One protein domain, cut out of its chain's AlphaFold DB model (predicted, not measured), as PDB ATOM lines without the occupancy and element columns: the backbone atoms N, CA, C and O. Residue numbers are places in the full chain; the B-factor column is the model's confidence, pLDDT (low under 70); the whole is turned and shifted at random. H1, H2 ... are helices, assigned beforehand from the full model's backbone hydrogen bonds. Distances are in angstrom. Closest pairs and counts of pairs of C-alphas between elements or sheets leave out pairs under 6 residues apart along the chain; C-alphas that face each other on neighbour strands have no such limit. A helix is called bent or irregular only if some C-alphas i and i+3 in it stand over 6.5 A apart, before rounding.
ATOM      1  N   GLU A 212     -37.385  20.961 -10.085       59.78
ATOM      2  CA  GLU A 212     -36.151  21.673 -10.442       59.78
ATOM      3  C   GLU A 212     -36.396  23.140 -10.845       59.78
ATOM      4  O   GLU A 212     -35.614  24.027 -10.510       59.78
ATOM      5  N   ASP A 213     -37.520  23.415 -11.519       63.47
ATOM      6  CA  ASP A 213     -37.936  24.771 -11.917       63.47
ATOM      7  C   ASP A 213     -38.270  25.682 -10.703       63.47
ATOM      8  O   ASP A 213     -38.328  26.908 -10.848       63.47
ATOM      9  N   TYR A 214     -38.484  25.106  -9.510       66.00
ATOM     10  CA  TYR A 214     -38.679  25.823  -8.241       66.00
ATOM     11  C   TYR A 214     -37.441  25.800  -7.333       66.00
ATOM     12  O   TYR A 214     -37.272  26.720  -6.534       66.00
ATOM     13  N   SER A 215     -36.568  24.793  -7.446       72.88
ATOM     14  CA  SER A 215     -35.315  24.716  -6.675       72.88
ATOM     15  C   SER A 215     -34.159  25.518  -7.294       72.88
ATOM     16  O   SER A 215     -33.153  25.754  -6.620       72.88
ATOM     17  N   ARG A 216     -34.298  25.972  -8.552       79.56
ATOM     18  CA  ARG A 216     -33.308  26.792  -9.270       79.56
ATOM     19  C   ARG A 216     -32.893  28.039  -8.481       79.56
ATOM     20  O   ARG A 216     -33.718  28.880  -8.110       79.56
ATOM     21  N   ILE A 217     -31.581  28.173  -8.283       83.75
ATOM     22  CA  ILE A 217     -30.940  29.335  -7.657       83.75
ATOM     23  C   ILE A 217     -30.752  30.421  -8.721       83.75
ATOM     24  O   ILE A 217     -30.243  30.146  -9.805       83.75
ATOM     25  N   HIS A 218     -31.127  31.659  -8.400       84.00
ATOM     26  CA  HIS A 218     -31.002  32.813  -9.292       84.00
ATOM     27  C   HIS A 218     -30.156  33.918  -8.657       84.00
ATOM     28  O   HIS A 218     -30.256  34.179  -7.456       84.00
ATOM     29  N   VAL A 219     -29.360  34.604  -9.479       84.38
ATOM     30  CA  VAL A 219     -28.574  35.774  -9.073       84.38
ATOM     31  C   VAL A 219     -29.346  37.050  -9.419       84.38
ATOM     32  O   VAL A 219     -29.735  37.263 -10.565       84.38
ATOM     33  N   PHE A 220     -29.539  37.926  -8.432       83.88
ATOM     34  CA  PHE A 220     -30.197  39.226  -8.596       83.88
ATOM     35  C   PHE A 220     -29.280  40.353  -8.109       83.88
ATOM     36  O   PHE A 220     -28.451  40.152  -7.222       83.88
ATOM     37  N   CYS A 221     -29.448  41.569  -8.641       83.00
ATOM     38  CA  CYS A 221     -28.918  42.755  -7.964       83.00
ATOM     39  C   CYS A 221     -29.815  43.140  -6.778       83.00
ATOM     40  O   CYS A 221     -30.987  42.769  -6.745       83.00
ATOM     41  N   LEU A 222     -29.275  43.914  -5.831       84.06
ATOM     42  CA  LEU A 222     -29.938  44.245  -4.563       84.06
ATOM     43  C   LEU A 222     -31.375  44.783  -4.731       84.06
ATOM     44  O   LEU A 222     -32.264  44.367  -4.001       84.06
ATOM     45  N   GLU A 223     -31.614  45.640  -5.725       82.88
ATOM     46  CA  GLU A 223     -32.937  46.203  -6.047       82.88
ATOM     47  C   GLU A 223     -33.976  45.112  -6.381       82.88
ATOM     48  O   GLU A 223     -35.006  45.015  -5.714       82.88
ATOM     49  N   HIS A 224     -33.668  44.216  -7.327       83.56
ATOM     50  CA  HIS A 224     -34.544  43.088  -7.669       83.56
ATOM     51  C   HIS A 224     -34.599  42.026  -6.557       83.56
ATOM     52  O   HIS A 224     -35.608  41.344  -6.418       83.56
ATOM     53  N   ALA A 225     -33.552  41.883  -5.737       88.25
ATOM     54  CA  ALA A 225     -33.585  40.990  -4.578       88.25
ATOM     55  C   ALA A 225     -34.611  41.463  -3.529       88.25
ATOM     56  O   ALA A 225     -35.359  40.647  -2.994       88.25
ATOM     57  N   VAL A 226     -34.704  42.777  -3.287       88.38
ATOM     58  CA  VAL A 226     -35.744  43.363  -2.426       88.38
ATOM     59  C   VAL A 226     -37.143  43.188  -3.030       88.38
ATOM     60  O   VAL A 226     -38.077  42.874  -2.296       88.38
ATOM     61  N   GLU A 227     -37.305  43.328  -4.349       88.88
ATOM     62  CA  GLU A 227     -38.579  43.036  -5.024       88.88
ATOM     63  C   GLU A 227     -38.998  41.562  -4.855       88.88
ATOM     64  O   GLU A 227     -40.123  41.278  -4.444       88.88
ATOM     65  N   VAL A 228     -38.080  40.626  -5.116       89.00
ATOM     66  CA  VAL A 228     -38.290  39.176  -4.966       89.00
ATOM     67  C   VAL A 228     -38.687  38.810  -3.535       89.00
ATOM     68  O   VAL A 228     -39.640  38.056  -3.337       89.00
ATOM     69  N   GLU A 229     -38.003  39.365  -2.533       91.00
ATOM     70  CA  GLU A 229     -38.335  39.131  -1.126       91.00
ATOM     71  C   GLU A 229     -39.740  39.649  -0.793       91.00
ATOM     72  O   GLU A 229     -40.541  38.903  -0.231       91.00
ATOM     73  N   GLN A 230     -40.093  40.868  -1.215       91.25
ATOM     74  CA  GLN A 230     -41.425  41.436  -0.979       91.25
ATOM     75  C   GLN A 230     -42.548  40.631  -1.648       91.25
ATOM     76  O   GLN A 230     -43.606  40.453  -1.042       91.25
ATOM     77  N   GLN A 231     -42.332  40.127  -2.869       88.31
ATOM     78  CA  GLN A 231     -43.323  39.316  -3.584       88.31
ATOM     79  C   GLN A 231     -43.505  37.917  -2.968       88.31
ATOM     80  O   GLN A 231     -44.612  37.378  -3.003       88.31
ATOM     81  N   LEU A 232     -42.453  37.329  -2.384       89.19
ATOM     82  CA  LEU A 232     -42.474  35.956  -1.858       89.19
ATOM     83  C   LEU A 232     -42.720  35.870  -0.342       89.19
ATOM     84  O   LEU A 232     -43.222  34.850   0.137       89.19
ATOM     85  N   ARG A 233     -42.481  36.946   0.423       93.50
ATOM     86  CA  ARG A 233     -42.812  37.053   1.860       93.50
ATOM     87  C   ARG A 233     -44.236  36.576   2.213       93.50
ATOM     88  O   ARG A 233     -44.358  35.856   3.204       93.50
ATOM     89  N   PRO A 234     -45.308  36.877   1.445       92.88
ATOM     90  CA  PRO A 234     -46.667  36.425   1.765       92.88
ATOM     91  C   PRO A 234     -46.882  34.906   1.696       92.88
ATOM     92  O   PRO A 234     -47.858  34.422   2.267       92.88
ATOM     93  N   ILE A 235     -46.008  34.160   1.008       89.06
ATOM     94  CA  ILE A 235     -46.124  32.702   0.822       89.06
ATOM     95  C   ILE A 235     -45.036  31.896   1.554       89.06
ATOM     96  O   ILE A 235     -44.970  30.680   1.397       89.06
ATOM     97  N   GLY A 236     -44.210  32.556   2.375       89.50
ATOM     98  CA  GLY A 236     -43.149  31.926   3.174       89.50
ATOM     99  C   GLY A 236     -41.794  32.639   3.118       89.50
ATOM    100  O   GLY A 236     -40.941  32.367   3.959       89.50
ATOM    101  N   GLY A 237     -41.606  33.575   2.184       89.00
ATOM    102  CA  GLY A 237     -40.331  34.261   1.962       89.00
ATOM    103  C   GLY A 237     -39.350  33.455   1.110       89.00
ATOM    104  O   GLY A 237     -39.726  32.508   0.421       89.00
ATOM    105  N   VAL A 238     -38.080  33.861   1.147       87.44
ATOM    106  CA  VAL A 238     -36.968  33.238   0.415       87.44
ATOM    107  C   VAL A 238     -35.698  33.234   1.255       87.44
ATOM    108  O   VAL A 238     -35.430  34.171   2.003       87.44
ATOM    109  N   ASN A 239     -34.878  32.200   1.073       88.56
ATOM    110  CA  ASN A 239     -33.500  32.195   1.553       88.56
ATOM    111  C   ASN A 239     -32.635  32.963   0.547       88.56
ATOM    112  O   ASN A 239     -32.597  32.597  -0.628       88.56
ATOM    113  N   MET A 240     -31.945  34.016   0.988       88.88
ATOM    114  CA  MET A 240     -31.121  34.864   0.118       88.88
ATOM    115  C   MET A 240     -29.690  34.962   0.645       88.88
ATOM    116  O   MET A 240     -29.478  35.229   1.826       88.88
ATOM    117  N   LEU A 241     -28.708  34.787  -0.243       89.56
ATOM    118  CA  LEU A 241     -27.293  35.021   0.041       89.56
ATOM    119  C   LEU A 241     -26.900  36.406  -0.491       89.56
ATOM    120  O   LEU A 241     -26.841  36.613  -1.702       89.56
ATOM    121  N   LEU A 242     -26.638  37.361   0.404       89.62
ATOM    122  CA  LEU A 242     -26.183  38.699   0.020       89.62
ATOM    123  C   LEU A 242     -24.656  38.727  -0.130       89.62
ATOM    124  O   LEU A 242     -23.925  38.470   0.824       89.62
ATOM    125  N   LEU A 243     -24.175  39.084  -1.323       88.31
ATOM    126  CA  LEU A 243     -22.745  39.197  -1.620       88.31
ATOM    127  C   LEU A 243     -22.272  40.650  -1.464       88.31
ATOM    128  O   LEU A 243     -22.578  41.510  -2.291       88.31
ATOM    129  N   CYS A 244     -21.512  40.921  -0.403       86.00
ATOM    130  CA  CYS A 244     -20.942  42.240  -0.113       86.00
ATOM    131  C   CYS A 244     -19.510  42.397  -0.660       86.00
ATOM    132  O   CYS A 244     -18.784  41.426  -0.870       86.00
ATOM    133  N   HIS A 245     -19.066  43.645  -0.844       87.38
ATOM    134  CA  HIS A 245     -17.649  43.946  -1.084       87.38
ATOM    135  C   HIS A 245     -16.835  43.692   0.206       87.38
ATOM    136  O   HIS A 245     -17.327  44.047   1.277       87.38
ATOM    137  N   PRO A 246     -15.599  43.153   0.165       86.44
ATOM    138  CA  PRO A 246     -14.824  42.843   1.378       86.44
ATOM    139  C   PRO A 246     -14.492  44.065   2.256       86.44
ATOM    140  O   PRO A 246     -14.271  43.922   3.454       86.44
ATOM    141  N   ASP A 247     -14.485  45.275   1.692       88.56
ATOM    142  CA  ASP A 247     -14.337  46.518   2.465       88.56
ATOM    143  C   ASP A 247     -15.663  47.075   3.020       88.56
ATOM    144  O   ASP A 247     -15.639  48.035   3.786       88.56
ATOM    145  N   TYR A 248     -16.819  46.491   2.679       89.50
ATOM    146  CA  TYR A 248     -18.133  46.985   3.110       89.50
ATOM    147  C   TYR A 248     -18.288  47.087   4.641       89.50
ATOM    148  O   TYR A 248     -18.767  48.127   5.084       89.50
ATOM    149  N   PRO A 249     -17.805  46.137   5.474       88.69
ATOM    150  CA  PRO A 249     -17.873  46.281   6.934       88.69
ATOM    151  C   PRO A 249     -17.081  47.483   7.479       88.69
ATOM    152  O   PRO A 249     -17.410  48.011   8.537       88.69
ATOM    153  N   LYS A 250     -16.051  47.952   6.757       90.69
ATOM    154  CA  LYS A 250     -15.299  49.171   7.113       90.69
ATOM    155  C   LYS A 250     -16.115  50.417   6.781       90.69
ATOM    156  O   LYS A 250     -16.238  51.304   7.614       90.69
ATOM    157  N   VAL A 251     -16.713  50.441   5.587       91.50
ATOM    158  CA  VAL A 251     -17.595  51.530   5.134       91.50
ATOM    159  C   VAL A 251     -18.832  51.639   6.031       91.50
ATOM    160  O   VAL A 251     -19.257  52.744   6.345       91.50
ATOM    161  N   GLU A 252     -19.384  50.516   6.495       90.25
ATOM    162  CA  GLU A 252     -20.491  50.503   7.454       90.25
ATOM    163  C   GLU A 252     -20.063  51.042   8.832       90.25
ATOM    164  O   GLU A 252     -20.781  51.845   9.421       90.25
ATOM    165  N   ALA A 253     -18.877  50.670   9.330       89.75
ATOM    166  CA  ALA A 253     -18.340  51.211  10.581       89.75
ATOM    167  C   ALA A 253     -18.065  52.727  10.501       89.75
ATOM    168  O   ALA A 253     -18.399  53.462  11.429       89.75
ATOM    169  N   GLU A 254     -17.518  53.215   9.384       93.12
ATOM    170  CA  GLU A 254     -17.352  54.653   9.126       93.12
ATOM    171  C   GLU A 254     -18.711  55.370   9.026       93.12
ATOM    172  O   GLU A 254     -18.883  56.443   9.600       93.12
ATOM    173  N   ALA A 255     -19.708  54.766   8.369       91.69
ATOM    174  CA  ALA A 255     -21.058  55.324   8.274       91.69
ATOM    175  C   ALA A 255     -21.788  55.374   9.630       91.69
ATOM    176  O   ALA A 255     -22.513  56.335   9.884       91.69
ATOM    177  N   LYS A 256     -21.566  54.390  10.514       90.62
ATOM    178  CA  LYS A 256     -22.069  54.386  11.899       90.62
ATOM    179  C   LYS A 256     -21.488  55.552  12.702       90.62
ATOM    180  O   LYS A 256     -22.256  56.331  13.257       90.62
ATOM    181  N   LEU A 257     -20.166  55.748  12.664       92.00
ATOM    182  CA  LEU A 257     -19.506  56.886  13.322       92.00
ATOM    183  C   LEU A 257     -20.016  58.239  12.798       92.00
ATOM    184  O   LEU A 257     -20.303  59.134  13.585       92.00
ATOM    185  N   VAL A 258     -20.197  58.383  11.480       94.06
ATOM    186  CA  VAL A 258     -20.747  59.616  10.885       94.06
ATOM    187  C   VAL A 258     -22.215  59.840  11.274       94.06
ATOM    188  O   VAL A 258     -22.622  60.985  11.464       94.06
ATOM    189  N   ALA A 259     -23.021  58.785  11.424       92.62
ATOM    190  CA  ALA A 259     -24.392  58.908  11.920       92.62
ATOM    191  C   ALA A 259     -24.430  59.337  13.400       92.62
ATOM    192  O   ALA A 259     -25.210  60.225  13.747       92.62
ATOM    193  N   GLU A 260     -23.550  58.781  14.241       90.88
ATOM    194  CA  GLU A 260     -23.378  59.183  15.645       90.88
ATOM    195  C   GLU A 260     -22.944  60.656  15.770       90.88
ATOM    196  O   GLU A 260     -23.595  61.421  16.485       90.88
ATOM    197  N   ASP A 261     -21.922  61.089  15.017       93.38
ATOM    198  CA  ASP A 261     -21.438  62.482  14.980       93.38
ATOM    199  C   ASP A 261     -22.517  63.484  14.516       93.38
ATOM    200  O   ASP A 261     -22.546  64.635  14.959       93.38
ATOM    201  N   LEU A 262     -23.419  63.059  13.622       94.00
ATOM    202  CA  LEU A 262     -24.543  63.866  13.131       94.00
ATOM    203  C   LEU A 262     -25.805  63.769  14.011       94.00
ATOM    204  O   LEU A 262     -26.783  64.468  13.739       94.00
ATOM    205  N   GLY A 263     -25.810  62.925  15.048       89.50
ATOM    206  CA  GLY A 263     -26.980  62.679  15.899       89.50
ATOM    207  C   GLY A 263     -28.146  61.986  15.179       89.50
ATOM    208  O   GLY A 263     -29.301  62.166  15.570       89.50
ATOM    209  N   ILE A 264     -27.863  61.231  14.113       90.31
ATOM    210  CA  ILE A 264     -28.856  60.514  13.308       90.31
ATOM    211  C   ILE A 264     -29.073  59.124  13.913       90.31
ATOM    212  O   ILE A 264     -28.271  58.214  13.711       90.31
ATOM    213  N   ASP A 265     -30.186  58.953  14.626       83.19
ATOM    214  CA  ASP A 265     -30.651  57.632  15.058       83.19
ATOM    215  C   ASP A 265     -31.093  56.802  13.839       83.19
ATOM    216  O   ASP A 265     -31.884  57.262  13.007       83.19
ATOM    217  N   TYR A 266     -30.561  55.586  13.711       77.25
ATOM    218  CA  TYR A 266     -30.836  54.686  12.594       77.25
ATOM    219  C   TYR A 266     -30.846  53.223  13.046       77.25
ATOM    220  O   TYR A 266     -29.971  52.763  13.781       77.25
ATOM    221  N   LEU A 267     -31.823  52.464  12.545       81.62
ATOM    222  CA  LEU A 267     -31.964  51.031  12.796       81.62
ATOM    223  C   LEU A 267     -30.981  50.228  11.932       81.62
ATOM    224  O   LEU A 267     -31.343  49.657  10.902       81.62
ATOM    225  N   TRP A 268     -29.724  50.185  12.368       81.06
ATOM    226  CA  TRP A 268     -28.708  49.295  11.807       81.06
ATOM    227  C   TRP A 268     -29.102  47.830  12.038       81.06
ATOM    228  O   TRP A 268     -29.376  47.422  13.167       81.06
ATOM    229  N   ASN A 269     -29.111  47.026  10.974       74.25
ATOM    230  CA  ASN A 269     -29.325  45.586  11.092       74.25
ATOM    231  C   ASN A 269     -28.038  44.914  11.587       74.25
ATOM    232  O   ASN A 269     -26.988  45.068  10.966       74.25
ATOM    233  N   ASP A 270     -28.125  44.138  12.668       71.69
ATOM    234  CA  ASP A 270     -26.987  43.413  13.248       71.69
ATOM    235  C   ASP A 270     -26.691  42.120  12.459       71.69
ATOM    236  O   ASP A 270     -26.967  40.999  12.894       71.69
ATOM    237  N   PHE A 271     -26.206  42.284  11.224       80.06
ATOM    238  CA  PHE A 271     -25.804  41.179  10.358       80.06
ATOM    239  C   PHE A 271     -24.346  40.784  10.613       80.06
ATOM    240  O   PHE A 271     -23.416  41.549  10.356       80.06
ATOM    241  N   VAL A 272     -24.131  39.539  11.039       83.12
ATOM    242  CA  VAL A 272     -22.784  38.972  11.181       83.12
ATOM    243  C   VAL A 272     -22.203  38.669   9.797       83.12
ATOM    244  O   VAL A 272     -22.564  37.679   9.160       83.12
ATOM    245  N   TYR A 273     -21.270  39.505   9.344       86.19
ATOM    246  CA  TYR A 273     -20.457  39.217   8.163       86.19
ATOM    247  C   TYR A 273     -19.604  37.960   8.377       86.19
ATOM    248  O   TYR A 273     -18.976  37.793   9.425       86.19
ATOM    249  N   ARG A 274     -19.533  37.106   7.353       89.44
ATOM    250  CA  ARG A 274     -18.592  35.982   7.267       89.44
ATOM    251  C   ARG A 274     -17.817  36.041   5.957       89.44
ATOM    252  O   ARG A 274     -18.340  36.536   4.960       89.44
ATOM    253  N   ASP A 275     -16.613  35.481   5.950       88.88
ATOM    254  CA  ASP A 275     -15.932  35.146   4.702       88.88
ATOM    255  C   ASP A 275     -16.713  34.052   3.953       88.88
ATOM    256  O   ASP A 275     -17.300  33.159   4.572       88.88
ATOM    257  N   ALA A 276     -16.728  34.123   2.621       88.88
ATOM    258  CA  ALA A 276     -17.413  33.138   1.785       88.88
ATOM    259  C   ALA A 276     -16.755  31.757   1.928       88.88
ATOM    260  O   ALA A 276     -15.535  31.627   1.793       88.88
ATOM    261  N   THR A 277     -17.556  30.724   2.186       92.19
ATOM    262  CA  THR A 277     -17.047  29.353   2.306       92.19
ATOM    263  C   THR A 277     -16.841  28.704   0.932       92.19
ATOM    264  O   THR A 277     -17.200  29.257  -0.111       92.19
ATOM    265  N   LYS A 278     -16.262  27.497   0.906       93.69
ATOM    266  CA  LYS A 278     -16.126  26.722  -0.337       93.69
ATOM    267  C   LYS A 278     -17.502  26.351  -0.908       93.69
ATOM    268  O   LYS A 278     -17.705  26.403  -2.115       93.69
ATOM    269  N   GLU A 279     -18.437  26.037  -0.020       92.75
ATOM    270  CA  GLU A 279     -19.826  25.686  -0.309       92.75
ATOM    271  C   GLU A 279     -20.603  26.902  -0.844       92.75
ATOM    272  O   GLU A 279     -21.371  26.756  -1.792       92.75
ATOM    273  N   ASP A 280     -20.350  28.109  -0.315       90.69
ATOM    274  CA  ASP A 280     -20.874  29.359  -0.892       90.69
ATOM    275  C   ASP A 280     -20.364  29.556  -2.332       90.69
ATOM    276  O   ASP A 280     -21.134  29.901  -3.226       90.69
ATOM    277  N   GLY A 281     -19.077  29.288  -2.584       88.31
ATOM    278  CA  GLY A 281     -18.491  29.346  -3.927       88.31
ATOM    279  C   GLY A 281     -19.115  28.347  -4.908       88.31
ATOM    280  O   GLY A 281     -19.453  28.716  -6.031       88.31
ATOM    281  N   GLU A 282     -19.321  27.102  -4.477       90.44
ATOM    282  CA  GLU A 282     -19.970  26.050  -5.276       90.44
ATOM    283  C   GLU A 282     -21.456  26.356  -5.537       90.44
ATOM    284  O   GLU A 282     -21.953  26.102  -6.636       90.44
ATOM    285  N   MET A 283     -22.152  26.977  -4.579       87.12
ATOM    286  CA  MET A 283     -23.528  27.461  -4.736       87.12
ATOM    287  C   MET A 283     -23.625  28.598  -5.764       87.12
ATOM    288  O   MET A 283     -24.500  28.568  -6.630       87.12
ATOM    289  N   ILE A 284     -22.715  29.577  -5.702       87.12
ATOM    290  CA  ILE A 284     -22.654  30.693  -6.658       87.12
ATOM    291  C   ILE A 284     -22.345  30.173  -8.065       87.12
ATOM    292  O   ILE A 284     -23.020  30.565  -9.015       87.12
ATOM    293  N   GLN A 285     -21.374  29.263  -8.201       83.56
ATOM    294  CA  GLN A 285     -21.040  28.668  -9.496       83.56
ATOM    295  C   GLN A 285     -22.233  27.890 -10.066       83.56
ATOM    296  O   GLN A 285     -22.602  28.107 -11.213       83.56
ATOM    297  N   SER A 286     -22.910  27.078  -9.244       83.69
ATOM    298  CA  SER A 286     -24.104  26.325  -9.658       83.69
ATOM    299  C   SER A 286     -25.246  27.232 -10.135       83.69
ATOM    300  O   SER A 286     -25.954  26.882 -11.076       83.69
ATOM    301  N   ALA A 287     -25.431  28.403  -9.514       83.25
ATOM    302  CA  ALA A 287     -26.431  29.380  -9.946       83.25
ATOM    303  C   ALA A 287     -26.104  29.952 -11.338       83.25
ATOM    304  O   ALA A 287     -26.984  29.985 -12.201       83.25
ATOM    305  N   LEU A 288     -24.841  30.339 -11.560       78.75
ATOM    306  CA  LEU A 288     -24.339  30.877 -12.831       78.75
ATOM    307  C   LEU A 288     -24.378  29.829 -13.953       78.75
ATOM    308  O   LEU A 288     -24.931  30.101 -15.016       78.75
ATOM    309  N   ASP A 289     -23.877  28.618 -13.697       76.06
ATOM    310  CA  ASP A 289     -23.907  27.496 -14.646       76.06
ATOM    311  C   ASP A 289     -25.354  27.125 -15.018       76.06
ATOM    312  O   ASP A 289     -25.638  26.734 -16.152       76.06
ATOM    313  N   SER A 290     -26.305  27.290 -14.086       67.75
ATOM    314  CA  SER A 290     -27.722  27.098 -14.397       67.75
ATOM    315  C   SER A 290     -28.262  28.155 -15.360       67.75
ATOM    316  O   SER A 290     -29.157  27.829 -16.133       67.75
ATOM    317  N   GLU A 291     -27.781  29.407 -15.329       59.09
ATOM    318  CA  GLU A 291     -28.364  30.542 -16.071       59.09
ATOM    319  C   GLU A 291     -28.267  30.363 -17.596       59.09
ATOM    320  O   GLU A 291     -29.156  30.806 -18.326       59.09
ATOM    321  N   GLU A 292     -27.271  29.615 -18.081       53.62
ATOM    322  CA  GLU A 292     -27.146  29.247 -19.499       53.62
ATOM    323  C   GLU A 292     -28.282  28.328 -19.994       53.62
ATOM    324  O   GLU A 292     -28.561  28.261 -21.196       53.62
ATOM    325  N   CYS A 293     -28.998  27.652 -19.087       60.25
ATOM    326  CA  CYS A 293     -30.190  26.888 -19.430       60.25
ATOM    327  C   CYS A 293     -31.381  27.823 -19.704       60.25
ATOM    328  O   CYS A 293     -31.850  28.539 -18.810       60.25
ATOM    329  N   ILE A 294     -31.899  27.786 -20.940       61.69
ATOM    330  CA  ILE A 294     -33.041  28.596 -21.401       61.69
ATOM    331  C   ILE A 294     -34.217  28.455 -20.413       61.69
ATOM    332  O   ILE A 294     -34.782  27.364 -20.320       61.69
ATOM    333  N   PRO A 295     -34.624  29.531 -19.707       62.47
ATOM    334  CA  PRO A 295     -35.667  29.451 -18.688       62.47
ATOM    335  C   PRO A 295     -36.992  28.898 -19.225       62.47
ATOM    336  O   PRO A 295     -37.597  29.455 -20.147       62.47
ATOM    337  N   GLY A 296     -37.439  27.783 -18.642       65.62
ATOM    338  CA  GLY A 296     -38.713  27.153 -18.968       65.62
ATOM    339  C   GLY A 296     -39.902  27.923 -18.392       65.62
ATOM    340  O   GLY A 296     -39.776  28.695 -17.450       65.62
ATOM    341  N   ASN A 297     -41.112  27.668 -18.896       64.50
ATOM    342  CA  ASN A 297     -42.337  28.301 -18.376       64.50
ATOM    343  C   ASN A 297     -42.723  27.817 -16.948       64.50
ATOM    344  O   ASN A 297     -43.751  28.233 -16.408       64.50
ATOM    345  N   GLY A 298     -41.958  26.900 -16.346       69.62
ATOM    346  CA  GLY A 298     -42.085  26.543 -14.932       69.62
ATOM    347  C   GLY A 298     -41.191  27.373 -14.002       69.62
ATOM    348  O   GLY A 298     -41.537  27.484 -12.828       69.62
ATOM    349  N   ASP A 299     -40.135  28.009 -14.515       79.94
ATOM    350  CA  ASP A 299     -39.186  28.844 -13.768       79.94
ATOM    351  C   ASP A 299     -39.914  29.936 -12.959       79.94
ATOM    352  O   ASP A 299     -40.755  30.680 -13.482       79.94
ATOM    353  N   TRP A 300     -39.635  30.007 -11.657       82.56
ATOM    354  CA  TRP A 300     -40.336  30.927 -10.760       82.56
ATOM    355  C   TRP A 300     -39.971  32.396 -11.018       82.56
ATOM    356  O   TRP A 300     -40.855  33.255 -10.989       82.56
ATOM    357  N   ALA A 301     -38.716  32.696 -11.357       81.06
ATOM    358  CA  ALA A 301     -38.275  34.051 -11.673       81.06
ATOM    359  C   ALA A 301     -38.865  34.542 -13.012       81.06
ATOM    360  O   ALA A 301     -39.121  35.737 -13.178       81.06
ATOM    361  N   VAL A 302     -39.138  33.635 -13.960       78.75
ATOM    362  CA  VAL A 302     -39.919  33.920 -15.177       78.75
ATOM    363  C   VAL A 302     -41.378  34.213 -14.834       78.75
ATOM    364  O   VAL A 302     -41.923  35.200 -15.325       78.75
ATOM    365  N   LYS A 303     -42.013  33.406 -13.971       78.56
ATOM    366  CA  LYS A 303     -43.411  33.613 -13.542       78.56
ATOM    367  C   LYS A 303     -43.628  34.954 -12.827       78.56
ATOM    368  O   LYS A 303     -44.683  35.552 -13.011       78.56
ATOM    369  N   LEU A 304     -42.648  35.422 -12.050       74.25
ATOM    370  CA  LEU A 304     -42.673  36.745 -11.406       74.25
ATOM    371  C   LEU A 304     -42.218  37.895 -12.330       74.25
ATOM    372  O   LEU A 304     -42.306  39.056 -11.949       74.25
ATOM    373  N   GLY A 305     -41.712  37.604 -13.534       72.69
ATOM    374  CA  GLY A 305     -41.218  38.610 -14.487       72.69
ATOM    375  C   GLY A 305     -39.840  39.211 -14.167       72.69
ATOM    376  O   GLY A 305     -39.328  40.000 -14.957       72.69
ATOM    377  N   VAL A 306     -39.210  38.812 -13.057       74.75
ATOM    378  CA  VAL A 306     -37.915  39.333 -12.571       74.75
ATOM    379  C   VAL A 306     -36.691  38.698 -13.247       74.75
ATOM    380  O   VAL A 306     -35.567  39.168 -13.072       74.75
ATOM    381  N   ASN A 307     -36.870  37.622 -14.024       74.25
ATOM    382  CA  ASN A 307     -35.775  36.960 -14.736       74.25
ATOM    383  C   ASN A 307     -35.224  37.865 -15.863       74.25
ATOM    384  O   ASN A 307     -35.819  38.009 -16.940       74.25
TER     385      ASN A 307
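Overview. This is residues 212 to 307 of the 377 residues of the protein "Lysine-specific demethylase REF6" of Vitis vinifera (UniProt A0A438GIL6). This is a loose, open set of separate helices: H3 and the link after it form a loop reaching out at one end, where residues 257 to 263 stick out, while H2, H4 and the short H1 and H5 lie toward the other end. The 96 printed residues hold five named helices, H1 to H5 in chain order, and no named strand, all helix in class. The whole is loose, radius of gyration of the C-alphas 16.9 A, and elongated, 52 by 32 by 19 A.

Along the chain. Find C-alpha 222 at (-29.938, 44.245, -4.563); from there H2 runs to residue 235, 20.6 A, and is only just irregular, C-alphas 231 and 234 being 6.9 A apart. H3, residues 248 to 261, is 19.8 A long; H4, residues 278 to 291, is 20.3 A. H1 is residues 212 to 215; H5, residues 300 to 303, ends at C-alpha (-43.411, 33.613, -13.542).

Arrangement. H2 touches no helix and is only just apart from H5, closest 8.4 A. H3 and H4 are apart. H1 and H5 are close but not clearly touching; their closest C-alphas, Tyr 214 and Trp 300, are 5.9 A apart. Every O i to N i+4 pair is within hydrogen-bond range in H3 and H4, 8 of 10 in H2; H1 and H5 are too short for one.

Size, cuts and confidence. The C-alphas farthest apart, Asp 261 and Asn 297, are 52.1 A apart. The printed part has no cut; the links H2 to H3 and H3 to H4 are long. Look for pLDDT under 70 at residues 212 to 214 and 290 to 298.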